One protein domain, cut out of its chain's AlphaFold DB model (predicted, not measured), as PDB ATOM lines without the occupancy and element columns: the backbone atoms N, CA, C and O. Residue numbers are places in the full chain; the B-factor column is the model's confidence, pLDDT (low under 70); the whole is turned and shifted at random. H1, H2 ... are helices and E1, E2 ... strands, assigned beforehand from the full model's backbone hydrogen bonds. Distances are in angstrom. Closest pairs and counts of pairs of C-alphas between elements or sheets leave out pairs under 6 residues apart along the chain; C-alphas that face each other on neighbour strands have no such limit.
ATOM      1  N   ARG A   2      55.855  24.903 242.246       81.88
ATOM      2  CA  ARG A   2      54.926  24.336 243.227       81.88
ATOM      3  C   ARG A   2      53.520  24.474 242.650       81.88
ATOM      4  O   ARG A   2      53.231  25.490 242.030       81.88
ATOM      5  N   GLN A   3      52.698  23.442 242.777       82.81
ATOM      6  CA  GLN A   3      51.309  23.508 242.348       82.81
ATOM      7  C   GLN A   3      50.461  23.819 243.573       82.81
ATOM      8  O   GLN A   3      50.322  22.974 244.460       82.81
ATOM      9  N   ASP A   4      49.941  25.036 243.624       85.56
ATOM     10  CA  ASP A   4      49.050  25.451 244.695       85.56
ATOM     11  C   ASP A   4      47.634  24.935 244.412       85.56
ATOM     12  O   ASP A   4      47.185  24.849 243.266       85.56
ATOM     13  N   LYS A   5      46.949  24.494 245.469       84.31
ATOM     14  CA  LYS A   5      45.614  23.900 245.386       84.31
ATOM     15  C   LYS A   5      44.737  24.463 246.487       84.31
ATOM     16  O   LYS A   5      45.049  24.321 247.666       84.31
ATOM     17  N   VAL A   6      43.583  24.979 246.090       84.25
ATOM     18  CA  VAL A   6      42.520  25.389 247.007       84.25
ATOM     19  C   VAL A   6      41.478  24.272 247.100       84.25
ATOM     20  O   VAL A   6      41.140  23.626 246.106       84.25
ATOM     21  N   LYS A   7      40.979  24.004 248.311       85.00
ATOM     22  CA  LYS A   7      39.870  23.072 248.555       85.00
ATOM     23  C   LYS A   7      38.666  23.855 249.062       85.00
ATOM     24  O   LYS A   7      38.717  24.418 250.148       85.00
ATOM     25  N   VAL A   8      37.573  23.807 248.309       86.12
ATOM     26  CA  VAL A   8      36.290  24.404 248.692       86.12
ATOM     27  C   VAL A   8      35.413  23.341 249.352       86.12
ATOM     28  O   VAL A   8      35.360  22.198 248.894       86.12
ATOM     29  N   SER A   9      34.744  23.693 250.450       87.94
ATOM     30  CA  SER A   9      33.804  22.809 251.139       87.94
ATOM     31  C   SER A   9      32.508  23.550 251.438       87.94
ATOM     32  O   SER A   9      32.506  24.470 252.245       87.94
ATOM     33  N   PHE A  10      31.396  23.077 250.879       88.44
ATOM     34  CA  PHE A  10      30.066  23.639 251.126       88.44
ATOM     35  C   PHE A  10      29.549  23.192 252.487       88.44
ATOM     36  O   PHE A  10      29.183  22.032 252.682       88.44
ATOM     37  N   ARG A  11      29.603  24.097 253.458       88.12
ATOM     38  CA  ARG A  11      29.135  23.885 254.826       88.12
ATOM     39  C   ARG A  11      28.542  25.188 255.327       88.12
ATOM     40  O   ARG A  11      29.018  26.252 254.952       88.12
ATOM     41  N   LEU A  12      27.556  25.079 256.208       87.25
ATOM     42  CA  LEU A  12      26.942  26.239 256.853       87.25
ATOM     43  C   LEU A  12      27.888  26.960 257.814       87.25
ATOM     44  O   LEU A  12      27.673  28.135 258.065       87.25
ATOM     45  N   LEU A  13      28.858  26.240 258.384       85.88
ATOM     46  CA  LEU A  13      29.845  26.764 259.324       85.88
ATOM     47  C   LEU A  13      31.205  26.130 259.024       85.88
ATOM     48  O   LEU A  13      31.381  24.907 259.117       85.88
ATOM     49  N   SER A  14      32.157  26.963 258.641       83.19
ATOM     50  CA  SER A  14      33.536  26.618 258.369       83.19
ATOM     51  C   SER A  14      34.331  26.600 259.679       83.19
ATOM     52  O   SER A  14      34.273  27.548 260.459       83.19
ATOM     53  N   PRO A  15      35.136  25.553 259.930       84.00
ATOM     54  CA  PRO A  15      36.053  25.547 261.067       84.00
ATOM     55  C   PRO A  15      37.243  26.502 260.877       84.00
ATOM     56  O   PRO A  15      37.942  26.798 261.841       84.00
ATOM     57  N   ASN A  16      37.508  26.957 259.645       81.56
ATOM     58  CA  ASN A  16      38.489  28.002 259.373       81.56
ATOM     59  C   ASN A  16      37.766  29.364 259.412       81.56
ATOM     60  O   ASN A  16      36.894  29.567 258.565       81.56
ATOM     61  N   PRO A  17      38.125  30.278 260.337       77.25
ATOM     62  CA  PRO A  17      37.482  31.591 260.466       77.25
ATOM     63  C   PRO A  17      37.714  32.486 259.243       77.25
ATOM     64  O   PRO A  17      36.920  33.379 258.971       77.25
ATOM     65  N   SER A  18      38.781  32.217 258.493       76.44
ATOM     66  CA  SER A  18      39.069  32.835 257.205       76.44
ATOM     67  C   SER A  18      38.615  31.943 256.052       76.44
ATOM     68  O   SER A  18      39.229  31.972 255.004       76.44
ATOM     69  N   ALA A  19      37.630  31.063 256.197       78.94
ATOM     70  CA  ALA A  19      36.998  30.416 255.048       78.94
ATOM     71  C   ALA A  19      35.500  30.677 255.093       78.94
ATOM     72  O   ALA A  19      34.935  30.947 256.149       78.94
ATOM     73  N   LEU A  20      34.875  30.642 253.925       81.88
ATOM     74  CA  LEU A  20      33.503  31.077 253.798       81.88
ATOM     75  C   LEU A  20      32.504  29.972 254.167       81.88
ATOM     76  O   LEU A  20      32.682  28.802 253.821       81.88
ATOM     77  N   ASP A  21      31.415  30.405 254.791       87.38
ATOM     78  CA  ASP A  21      30.182  29.666 255.012       87.38
ATOM     79  C   ASP A  21      29.239  29.734 253.803       87.38
ATOM     80  O   ASP A  21      28.813  30.804 253.364       87.38
ATOM     81  N   TYR A  22      28.864  28.565 253.289       88.50
ATOM     82  CA  TYR A  22      27.976  28.420 252.139       88.50
ATOM     83  C   TYR A  22      26.546  28.134 252.599       88.50
ATOM     84  O   TYR A  22      26.259  27.087 253.189       88.50
ATOM     85  N   ARG A  23      25.638  29.056 252.290       87.88
ATOM     86  CA  ARG A  23      24.213  28.985 252.597       87.88
ATOM     87  C   ARG A  23      23.434  28.373 251.428       87.88
ATOM     88  O   ARG A  23      23.671  28.733 250.275       87.88
ATOM     89  N   PRO A  24      22.485  27.469 251.704       90.31
ATOM     90  CA  PRO A  24      21.573  26.938 250.698       90.31
ATOM     91  C   PRO A  24      20.762  28.025 250.004       90.31
ATOM     92  O   PRO A  24      20.314  28.978 250.639       90.31
ATOM     93  N   GLY A  25      20.566  27.861 248.700       85.06
ATOM     94  CA  GLY A  25      19.867  28.817 247.844       85.06
ATOM     95  C   GLY A  25      20.691  30.051 247.472       85.06
ATOM     96  O   GLY A  25      20.150  30.943 246.827       85.06
ATOM     97  N   GLN A  26      21.967  30.130 247.867       82.44
ATOM     98  CA  GLN A  26      22.831  31.258 247.526       82.44
ATOM     99  C   GLN A  26      23.847  30.918 246.438       82.44
ATOM    100  O   GLN A  26      24.319  29.785 246.310       82.44
ATOM    101  N   SER A  27      24.200  31.950 245.674       81.50
ATOM    102  CA  SER A  27      25.230  31.905 244.643       81.50
ATOM    103  C   SER A  27      26.488  32.607 245.131       81.50
ATOM    104  O   SER A  27      26.430  33.652 245.780       81.50
ATOM    105  N   TYR A  28      27.629  32.025 244.799       84.00
ATOM    106  CA  TYR A  28      28.937  32.469 245.251       84.00
ATOM    107  C   TYR A  28      29.903  32.588 244.085       84.00
ATOM    108  O   TYR A  28      29.798  31.837 243.117       84.00
ATOM    109  N   TYR A  29      30.857  33.510 244.190       83.31
ATOM    110  CA  TYR A  29      31.684  33.916 243.061       83.31
ATOM    111  C   TYR A  29      33.158  33.879 243.440       83.31
ATOM    112  O   TYR A  29      33.556  34.401 244.481       83.31
ATOM    113  N   PHE A  30      33.956  33.307 242.546       87.31
ATOM    114  CA  PHE A  30      35.408  33.395 242.575       87.31
ATOM    115  C   PHE A  30      35.846  34.108 241.313       87.31
ATOM    116  O   PHE A  30      35.467  33.702 240.215       87.31
ATOM    117  N   ILE A  31      36.642  35.156 241.456       84.06
ATOM    118  CA  ILE A  31      37.194  35.898 240.325       84.06
ATOM    119  C   ILE A  31      38.684  36.116 240.544       84.06
ATOM    120  O   ILE A  31      39.166  36.047 241.672       84.06
ATOM    121  N   SER A  32      39.402  36.411 239.464       88.56
ATOM    122  CA  SER A  32      40.749  36.967 239.565       88.56
ATOM    123  C   SER A  32      40.778  38.354 238.953       88.56
ATOM    124  O   SER A  32      40.552  38.525 237.757       88.56
ATOM    125  N   THR A  33      41.087  39.353 239.764       89.94
ATOM    126  CA  THR A  33      41.335  40.731 239.322       89.94
ATOM    127  C   THR A  33      42.806  40.983 239.000       89.94
ATOM    128  O   THR A  33      43.161  42.078 238.561       89.94
ATOM    129  N   SER A  34      43.659  39.962 239.153       93.69
ATOM    130  CA  SER A  34      45.069  40.052 238.791       93.69
ATOM    131  C   SER A  34      45.260  40.239 237.285       93.69
ATOM    132  O   SER A  34      44.380  39.917 236.486       93.69
ATOM    133  N   THR A  35      46.424  40.721 236.862       92.62
ATOM    134  CA  THR A  35      46.805  40.776 235.435       92.62
ATOM    135  C   THR A  35      47.526  39.517 234.951       92.62
ATOM    136  O   THR A  35      47.927  39.458 233.791       92.62
ATOM    137  N   GLY A  36      47.759  38.536 235.830       91.00
ATOM    138  CA  GLY A  36      48.633  37.390 235.550       91.00
ATOM    139  C   GLY A  36      50.128  37.735 235.514       91.00
ATOM    140  O   GLY A  36      50.939  36.914 235.092       91.00
ATOM    141  N   THR A  37      50.507  38.942 235.948       92.44
ATOM    142  CA  THR A  37      51.905  39.356 236.128       92.44
ATOM    143  C   THR A  37      52.178  39.644 237.605       92.44
ATOM    144  O   THR A  37      51.255  40.049 238.312       92.44
ATOM    145  N   PRO A  38      53.431  39.509 238.087       91.25
ATOM    146  CA  PRO A  38      53.754  39.765 239.495       91.25
ATOM    147  C   PRO A  38      53.373  41.172 239.974       91.25
ATOM    148  O   PRO A  38      53.032  41.358 241.133       91.25
ATOM    149  N   TRP A  39      53.409  42.163 239.078       93.50
ATOM    150  CA  TRP A  39      53.120  43.561 239.412       93.50
ATOM    151  C   TRP A  39      51.636  43.901 239.488       93.50
ATOM    152  O   TRP A  39      51.289  44.917 240.076       93.50
ATOM    153  N   GLY A  40      50.771  43.097 238.873       87.94
ATOM    154  CA  GLY A  40      49.326  43.298 238.940       87.94
ATOM    155  C   GLY A  40      48.636  42.224 239.760       87.94
ATOM    156  O   GLY A  40      47.478  41.936 239.482       87.94
ATOM    157  N   LEU A  41      49.344  41.607 240.712       89.94
ATOM    158  CA  LEU A  41      48.785  40.614 241.626       89.94
ATOM    159  C   LEU A  41      47.747  41.249 242.559       89.94
ATOM    160  O   LEU A  41      46.623  40.766 242.645       89.94
ATOM    161  N   ASP A  42      48.097  42.397 243.141       88.00
ATOM    162  CA  ASP A  42      47.295  43.111 244.146       88.00
ATOM    163  C   ASP A  42      46.209  44.014 243.532       88.00
ATOM    164  O   ASP A  42      45.637  44.887 244.193       88.00
ATOM    165  N   ASN A  43      45.929  43.854 242.237       85.25
ATOM    166  CA  ASN A  43      44.862  44.599 241.589       85.25
ATOM    167  C   ASN A  43      43.514  44.172 242.169       85.25
ATOM    168  O   ASN A  43      43.146  43.005 242.106       85.25
ATOM    169  N   THR A  44      42.730  45.135 242.642       84.56
ATOM    170  CA  THR A  44      41.404  44.897 243.243       84.56
ATOM    171  C   THR A  44      40.252  45.044 242.244       84.56
ATOM    172  O   THR A  44      39.082  44.962 242.614       84.56
ATOM    173  N   ARG A  45      40.546  45.347 240.969       85.44
ATOM    174  CA  ARG A  45      39.549  45.603 239.912       85.44
ATOM    175  C   ARG A  45      40.082  45.201 238.539       85.44
ATOM    176  O   ARG A  45      41.280  45.305 238.282       85.44
ATOM    177  N   GLY A  46      39.185  44.840 237.622       87.06
ATOM    178  CA  GLY A  46      39.546  44.559 236.234       87.06
ATOM    179  C   GLY A  46      40.278  43.225 236.063       87.06
ATOM    180  O   GLY A  46      39.763  42.180 236.458       87.06
ATOM    181  N   GLY A  47      41.449  43.267 235.426       89.75
ATOM    182  CA  GLY A  47      42.330  42.112 235.240       89.75
ATOM    183  C   GLY A  47      41.701  40.953 234.467       89.75
ATOM    184  O   GLY A  47      40.827  41.143 233.616       89.75
ATOM    185  N   LEU A  48      42.144  39.741 234.794       89.81
ATOM    186  CA  LEU A  48      41.745  38.493 234.144       89.81
ATOM    187  C   LEU A  48      40.227  38.228 234.230       89.81
ATOM    188  O   LEU A  48      39.681  37.577 233.337       89.81
ATOM    189  N   CYS A  49      39.524  38.776 235.227       88.88
ATOM    190  CA  CYS A  49      38.057  38.787 235.329       88.88
ATOM    191  C   CYS A  49      37.433  39.407 234.075       88.88
ATOM    192  O   CYS A  49      36.539  38.816 233.466       88.88
ATOM    193  N   SER A  50      37.941  40.579 233.671       86.25
ATOM    194  CA  SER A  50      37.427  41.352 232.532       86.25
ATOM    195  C   SER A  50      37.956  40.831 231.205       86.25
ATOM    196  O   SER A  50      37.202  40.656 230.252       86.25
ATOM    197  N   THR A  51      39.265  40.595 231.125       87.31
ATOM    198  CA  THR A  51      39.942  40.358 229.845       87.31
ATOM    199  C   THR A  51      39.900  38.898 229.412       87.31
ATOM    200  O   THR A  51      39.917  38.614 228.218       87.31
ATOM    201  N   ASN A  52      39.828  37.964 230.366       90.75
ATOM    202  CA  ASN A  52      39.989  36.529 230.117       90.75
ATOM    203  C   ASN A  52      38.848  35.683 230.702       90.75
ATOM    204  O   ASN A  52      38.968  34.461 230.745       90.75
ATOM    205  N   GLN A  53      37.767  36.318 231.172       86.12
ATOM    206  CA  GLN A  53      36.646  35.660 231.853       86.12
ATOM    207  C   GLN A  53      37.101  34.694 232.960       86.12
ATOM    208  O   GLN A  53      36.509  33.631 233.148       86.12
ATOM    209  N   LEU A  54      38.149  35.056 233.712       88.56
ATOM    210  CA  LEU A  54      38.659  34.227 234.803       88.56
ATOM    211  C   LEU A  54      37.775  34.387 236.046       88.56
ATOM    212  O   LEU A  54      38.098  35.111 236.991       88.56
ATOM    213  N   LYS A  55      36.615  33.733 235.984       84.19
ATOM    214  CA  LYS A  55      35.538  33.789 236.969       84.19
ATOM    215  C   LYS A  55      34.796  32.453 237.060       84.19
ATOM    216  O   LYS A  55      34.618  31.766 236.059       84.19
ATOM    217  N   MET A  56      34.349  32.092 238.258       86.19
ATOM    218  CA  MET A  56      33.607  30.869 238.570       86.19
ATOM    219  C   MET A  56      32.409  31.203 239.457       86.19
ATOM    220  O   MET A  56      32.504  32.033 240.359       86.19
ATOM    221  N   ILE A  57      31.307  30.498 239.212       81.75
ATOM    222  CA  ILE A  57      30.083  30.524 240.018       81.75
ATOM    223  C   ILE A  57      29.968  29.237 240.785       81.75
ATOM    224  O   ILE A  57      30.246  28.167 240.240       81.75
ATOM    225  N   ILE A  58      29.411  29.329 241.980       86.88
ATOM    226  CA  ILE A  58      28.863  28.176 242.659       86.88
ATOM    227  C   ILE A  58      27.452  28.485 243.131       86.88
ATOM    228  O   ILE A  58      27.256  29.269 244.056       86.88
ATOM    229  N   HIS A  59      26.476  27.835 242.501       85.94
ATOM    230  CA  HIS A  59      25.090  27.834 242.945       85.94
ATOM    231  C   HIS A  59      24.903  26.741 243.995       85.94
ATOM    232  O   HIS A  59      25.017  25.549 243.700       85.94
ATOM    233  N   VAL A  60      24.627  27.135 245.233       87.12
ATOM    234  CA  VAL A  60      24.337  26.195 246.315       87.12
ATOM    235  C   VAL A  60      22.836  25.944 246.316       87.12
ATOM    236  O   VAL A  60      22.049  26.856 246.552       87.12
ATOM    237  N   GLY A  61      22.421  24.705 246.050       85.88
ATOM    238  CA  GLY A  61      21.001  24.344 246.020       85.88
ATOM    239  C   GLY A  61      20.294  24.635 247.349       85.88
ATOM    240  O   GLY A  61      20.886  24.481 248.419       85.88
ATOM    241  N   ALA A  62      19.031  25.062 247.292       85.56
ATOM    242  CA  ALA A  62      18.203  25.250 248.485       85.56
ATOM    243  C   ALA A  62      17.727  23.910 249.082       85.56
ATOM    244  O   ALA A  62      17.758  22.856 248.435       85.56
ATOM    245  N   TYR A  63      17.255  23.946 250.330       77.44
ATOM    246  CA  TYR A  63      16.649  22.783 250.976       77.44
ATOM    247  C   TYR A  63      15.396  22.340 250.206       77.44
ATOM    248  O   TYR A  63      14.502  23.143 249.966       77.44
ATOM    249  N   GLY A  64      15.319  21.062 249.828       68.06
ATOM    250  CA  GLY A  64      14.142  20.502 249.151       68.06
ATOM    251  C   GLY A  64      14.217  20.461 247.623       68.06
ATOM    252  O   GLY A  64      13.339  19.865 247.001       68.06
ATOM    253  N   TRP A  96      23.472  38.128 235.554       56.91
ATOM    254  CA  TRP A  96      24.811  37.564 235.755       56.91
ATOM    255  C   TRP A  96      25.895  38.254 234.934       56.91
ATOM    256  O   TRP A  96      26.910  38.706 235.471       56.91
ATOM    257  N   THR A  97      25.681  38.338 233.617       58.62
ATOM    258  CA  THR A  97      26.595  39.038 232.706       58.62
ATOM    259  C   THR A  97      26.716  40.484 233.163       58.62
ATOM    260  O   THR A  97      27.821  40.984 233.339       58.62
ATOM    261  N   GLN A  98      25.586  41.094 233.527       60.16
ATOM    262  CA  GLN A  98      25.542  42.459 234.026       60.16
ATOM    263  C   GLN A  98      26.248  42.644 235.383       60.16
ATOM    264  O   GLN A  98      26.868  43.681 235.605       60.16
ATOM    265  N   PHE A  99      26.179  41.674 236.297       60.59
ATOM    266  CA  PHE A  99      26.873  41.720 237.585       60.59
ATOM    267  C   PHE A  99      28.383  41.669 237.396       60.59
ATOM    268  O   PHE A  99      29.095  42.443 238.019       60.59
ATOM    269  N   PHE A 100      28.892  40.818 236.507       63.00
ATOM    270  CA  PHE A 100      30.324  40.811 236.220       63.00
ATOM    271  C   PHE A 100      30.787  42.000 235.411       63.00
ATOM    272  O   PHE A 100      31.866  42.512 235.687       63.00
ATOM    273  N   ASP A 101      29.983  42.468 234.468       62.47
ATOM    274  CA  ASP A 101      30.291  43.701 233.758       62.47
ATOM    275  C   ASP A 101      30.334  44.879 234.739       62.47
ATOM    276  O   ASP A 101      31.124  45.784 234.557       62.47
ATOM    277  N   LYS A 102      29.577  44.855 235.842       57.03
ATOM    278  CA  LYS A 102      29.680  45.860 236.917       57.03
ATOM    279  C   LYS A 102      30.804  45.582 237.924       57.03
ATOM    280  O   LYS A 102      31.431  46.509 238.416       57.03
ATOM    281  N   ASN A 103      31.094  44.324 238.241       55.81
ATOM    282  CA  ASN A 103      32.038  43.978 239.310       55.81
ATOM    283  C   ASN A 103      33.473  43.836 238.814       55.81
ATOM    284  O   ASN A 103      34.404  44.264 239.491       55.81
ATOM    285  N   CYS A 104      33.664  43.301 237.608       63.69
ATOM    286  CA  CYS A 104      34.936  43.417 236.916       63.69
ATOM    287  C   CYS A 104      35.173  44.887 236.468       63.69
ATOM    288  O   CYS A 104      36.322  45.282 236.274       63.69
ATOM    289  N   GLN A 105      34.121  45.720 236.385       53.97
ATOM    290  CA  GLN A 105      34.163  47.126 235.962       53.97
ATOM    291  C   GLN A 105      33.497  48.057 237.011       53.97
ATOM    292  O   GLN A 105      32.467  48.672 236.769       53.97
ATOM    293  N   GLN A 106      34.159  48.202 238.171       46.94
ATOM    294  CA  GLN A 106      33.949  49.260 239.184       46.94
ATOM    295  C   GLN A 106      32.661  49.186 240.040       46.94
ATOM    296  O   GLN A 106      31.620  49.640 239.603       46.94
ATOM    297  N   TYR A 107      32.778  48.754 241.314       39.19
ATOM    298  CA  TYR A 107      32.466  49.496 242.567       39.19
ATOM    299  C   TYR A 107      32.801  48.642 243.818       39.19
ATOM    300  O   TYR A 107      32.845  47.420 243.752       39.19
ATOM    301  N   ASN A 108      33.092  49.309 244.949       38.12
ATOM    302  CA  ASN A 108      33.544  48.726 246.224       38.12
ATOM    303  C   ASN A 108      32.617  47.628 246.756       38.12
ATOM    304  O   ASN A 108      31.472  47.901 247.117       38.12
ATOM    305  N   ILE A 109      33.162  46.431 246.936       43.22
ATOM    306  CA  ILE A 109      32.453  45.343 247.594       43.22
ATOM    307  C   ILE A 109      32.675  45.478 249.102       43.22
ATOM    308  O   ILE A 109      33.812  45.528 249.573       43.22
ATOM    309  N   LYS A 110      31.587  45.596 249.876       36.47
ATOM    310  CA  LYS A 110      31.659  45.467 251.336       36.47
ATOM    311  C   LYS A 110      31.976  44.006 251.660       36.47
ATOM    312  O   LYS A 110      31.179  43.114 251.404       36.47
ATOM    313  N   GLN A 111      33.190  43.820 252.156       38.88
ATOM    314  CA  GLN A 111      33.872  42.569 252.475       38.88
ATOM    315  C   GLN A 111      33.148  41.759 253.567       38.88
ATOM    316  O   GLN A 111      32.619  42.334 254.519       38.88
ATOM    317  N   PRO A 112      33.191  40.422 253.474       30.59
ATOM    318  CA  PRO A 112      34.058  39.671 254.382       30.59
ATOM    319  C   PRO A 112      35.240  39.097 253.595       30.59
ATOM    320  O   PRO A 112      35.105  38.143 252.834       30.59
ATOM    321  N   SER A 113      36.405  39.728 253.727       34.00
ATOM    322  CA  SER A 113      37.608  39.376 252.981       34.00
ATOM    323  C   SER A 113      38.249  38.142 253.596       34.00
ATOM    324  O   SER A 113      38.720  38.163 254.733       34.00
ATOM    325  N   ILE A 114      38.289  37.076 252.813       40.84
ATOM    326  CA  ILE A 114      39.186  35.954 253.029       40.84
ATOM    327  C   ILE A 114      40.295  36.126 252.005       40.84
ATOM    328  O   ILE A 114      40.088  35.871 250.822       40.84
ATOM    329  N   GLU A 115      41.452  36.598 252.452       36.59
ATOM    330  CA  GLU A 115      42.655  36.590 251.627       36.59
ATOM    331  C   GLU A 115      43.187  35.152 251.575       36.59
ATOM    332  O   GLU A 115      43.891  34.684 252.470       36.59
ATOM    333  N   MET A 116      42.814  34.411 250.533       39.56
ATOM    334  CA  MET A 116      43.683  33.359 250.015       39.56
ATOM    335  C   MET A 116      44.348  33.940 248.782       39.56
ATOM    336  O   MET A 116      43.641  34.293 247.844       39.56
ATOM    337  N   ASN A 117      45.679  34.051 248.822       41.72
ATOM    338  CA  ASN A 117      46.530  34.507 247.724       41.72
ATOM    339  C   ASN A 117      45.893  34.194 246.355       41.72
ATOM    340  O   ASN A 117      45.707  33.024 246.009       41.72
ATOM    341  N   ASP A 118      45.529  35.265 245.648       42.22
ATOM    342  CA  ASP A 118      45.021  35.337 244.269       42.22
ATOM    343  C   ASP A 118      43.509  35.161 244.035       42.22
ATOM    344  O   ASP A 118      43.056  35.348 242.899       42.22
ATOM    345  N   TYR A 119      42.708  34.864 245.065       44.91
ATOM    346  CA  TYR A 119      41.255  34.709 244.923       44.91
ATOM    347  C   TYR A 119      40.476  35.580 245.905       44.91
ATOM    348  O   TYR A 119      40.464  35.328 247.109       44.91
ATOM    349  N   GLU A 120      39.741  36.556 245.370       49.62
ATOM    350  CA  GLU A 120      38.725  37.278 246.134       49.62
ATOM    351  C   GLU A 120      37.399  36.513 246.093       49.62
ATOM    352  O   GLU A 120      36.934  36.064 245.037       49.62
ATOM    353  N   PHE A 121      36.804  36.345 247.271       49.19
ATOM    354  CA  PHE A 121      35.554  35.629 247.443       49.19
ATOM    355  C   PHE A 121      34.388  36.600 247.634       49.19
ATOM    356  O   PHE A 121      34.435  37.467 248.507       49.19
ATOM    357  N   PHE A 122      33.303  36.391 246.886       48.81
ATOM    358  CA  PHE A 122      32.102  37.218 246.995       48.81
ATOM    359  C   PHE A 122      30.848  36.399 247.295       48.81
ATOM    360  O   PHE A 122      30.539  35.415 246.619       48.81
ATOM    361  N   SER A 123      30.100  36.854 248.303       39.16
ATOM    362  CA  SER A 123      28.726  36.440 248.585       39.16
ATOM    363  C   SER A 123      27.812  37.622 248.279       39.16
ATOM    364  O   SER A 123      27.981  38.698 248.850       39.16
ATOM    365  N   SER A 124      26.876  37.449 247.347       42.69
ATOM    366  CA  SER A 124      25.809  38.421 247.124       42.69
ATOM    367  C   SER A 124      24.652  38.109 248.077       42.69
ATOM    368  O   SER A 124      23.903  37.159 247.844       42.69
ATOM    369  N   GLU A 125      24.484  38.896 249.137       32.59
ATOM    370  CA  GLU A 125      23.184  39.002 249.806       32.59
ATOM    371  C   GLU A 125      22.316  39.954 248.965       32.59
ATOM    372  O   GLU A 125      22.695  41.102 248.726       32.59
ATOM    373  N   LEU A 126      21.187  39.458 248.449       29.67
ATOM    374  CA  LEU A 126      20.161  40.298 247.827       29.67
ATOM    375  C   LEU A 126      19.569  41.189 248.929       29.67
ATOM    376  O   LEU A 126      18.984  40.665 249.879       29.67
ATOM    377  N   ALA A 127      19.781  42.501 248.820       27.59
ATOM    378  CA  ALA A 127      19.110  43.511 249.638       27.59
ATOM    379  C   ALA A 127      17.687  43.769 249.130       27.59
ATOM    380  O   ALA A 127      17.502  43.758 247.889       27.59
TER     381      ALA A 127
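AT A GLANCE: This is residues 2 to 64 and 96 to 127 of the 127 residues of the protein "Ephrin" of Teladorsagia circumcincta (UniProt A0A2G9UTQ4). Little regular structure here: a small antiparallel sheet, E2 - E1 - E3, lies amid long loops, with short helices H1 and H2 at its rim. The 95 printed residues hold E1, H1, E2, H2, E3 in chain order, class mixed, with 27 residues in named elements. The whole is compact, radius of gyration of the C-alphas 13.9 A, spans 43 by 35 by 21 A.

HOW THE PARTS SIT: Start at inner strand E1, residues 27 to 31. Its antiparallel neighbours are E2, residues 55 to 59, with N 30 and O 56 within hydrogen-bond range at 2.9 A, and E3, residues 120 to 123, with N 29 and O 122 at 3.1 A. H1, residues 47 to 51, and H2, residues 96 to 103, only graze the sheet, H2 only just on it with 5 pairs of C-alphas within 10 A. In both, every O i to N i+4 pair is within hydrogen-bond range.

IN THESE COORDINATES: Find C-alpha 27 at (25.230, 31.905, 244.643); E1 runs 13.3 A, E2 13.4 A. E3 ends at C-alpha 123, (28.726, 36.440, 248.585).

THE WHOLE: Residues 65 to 95 are cut out; C-alphas 64 and 96 are 24.2 A apart. Links E1 to H1 and H2 to E3 are long. Residues 64 and 96 to 127 have pLDDT under 70.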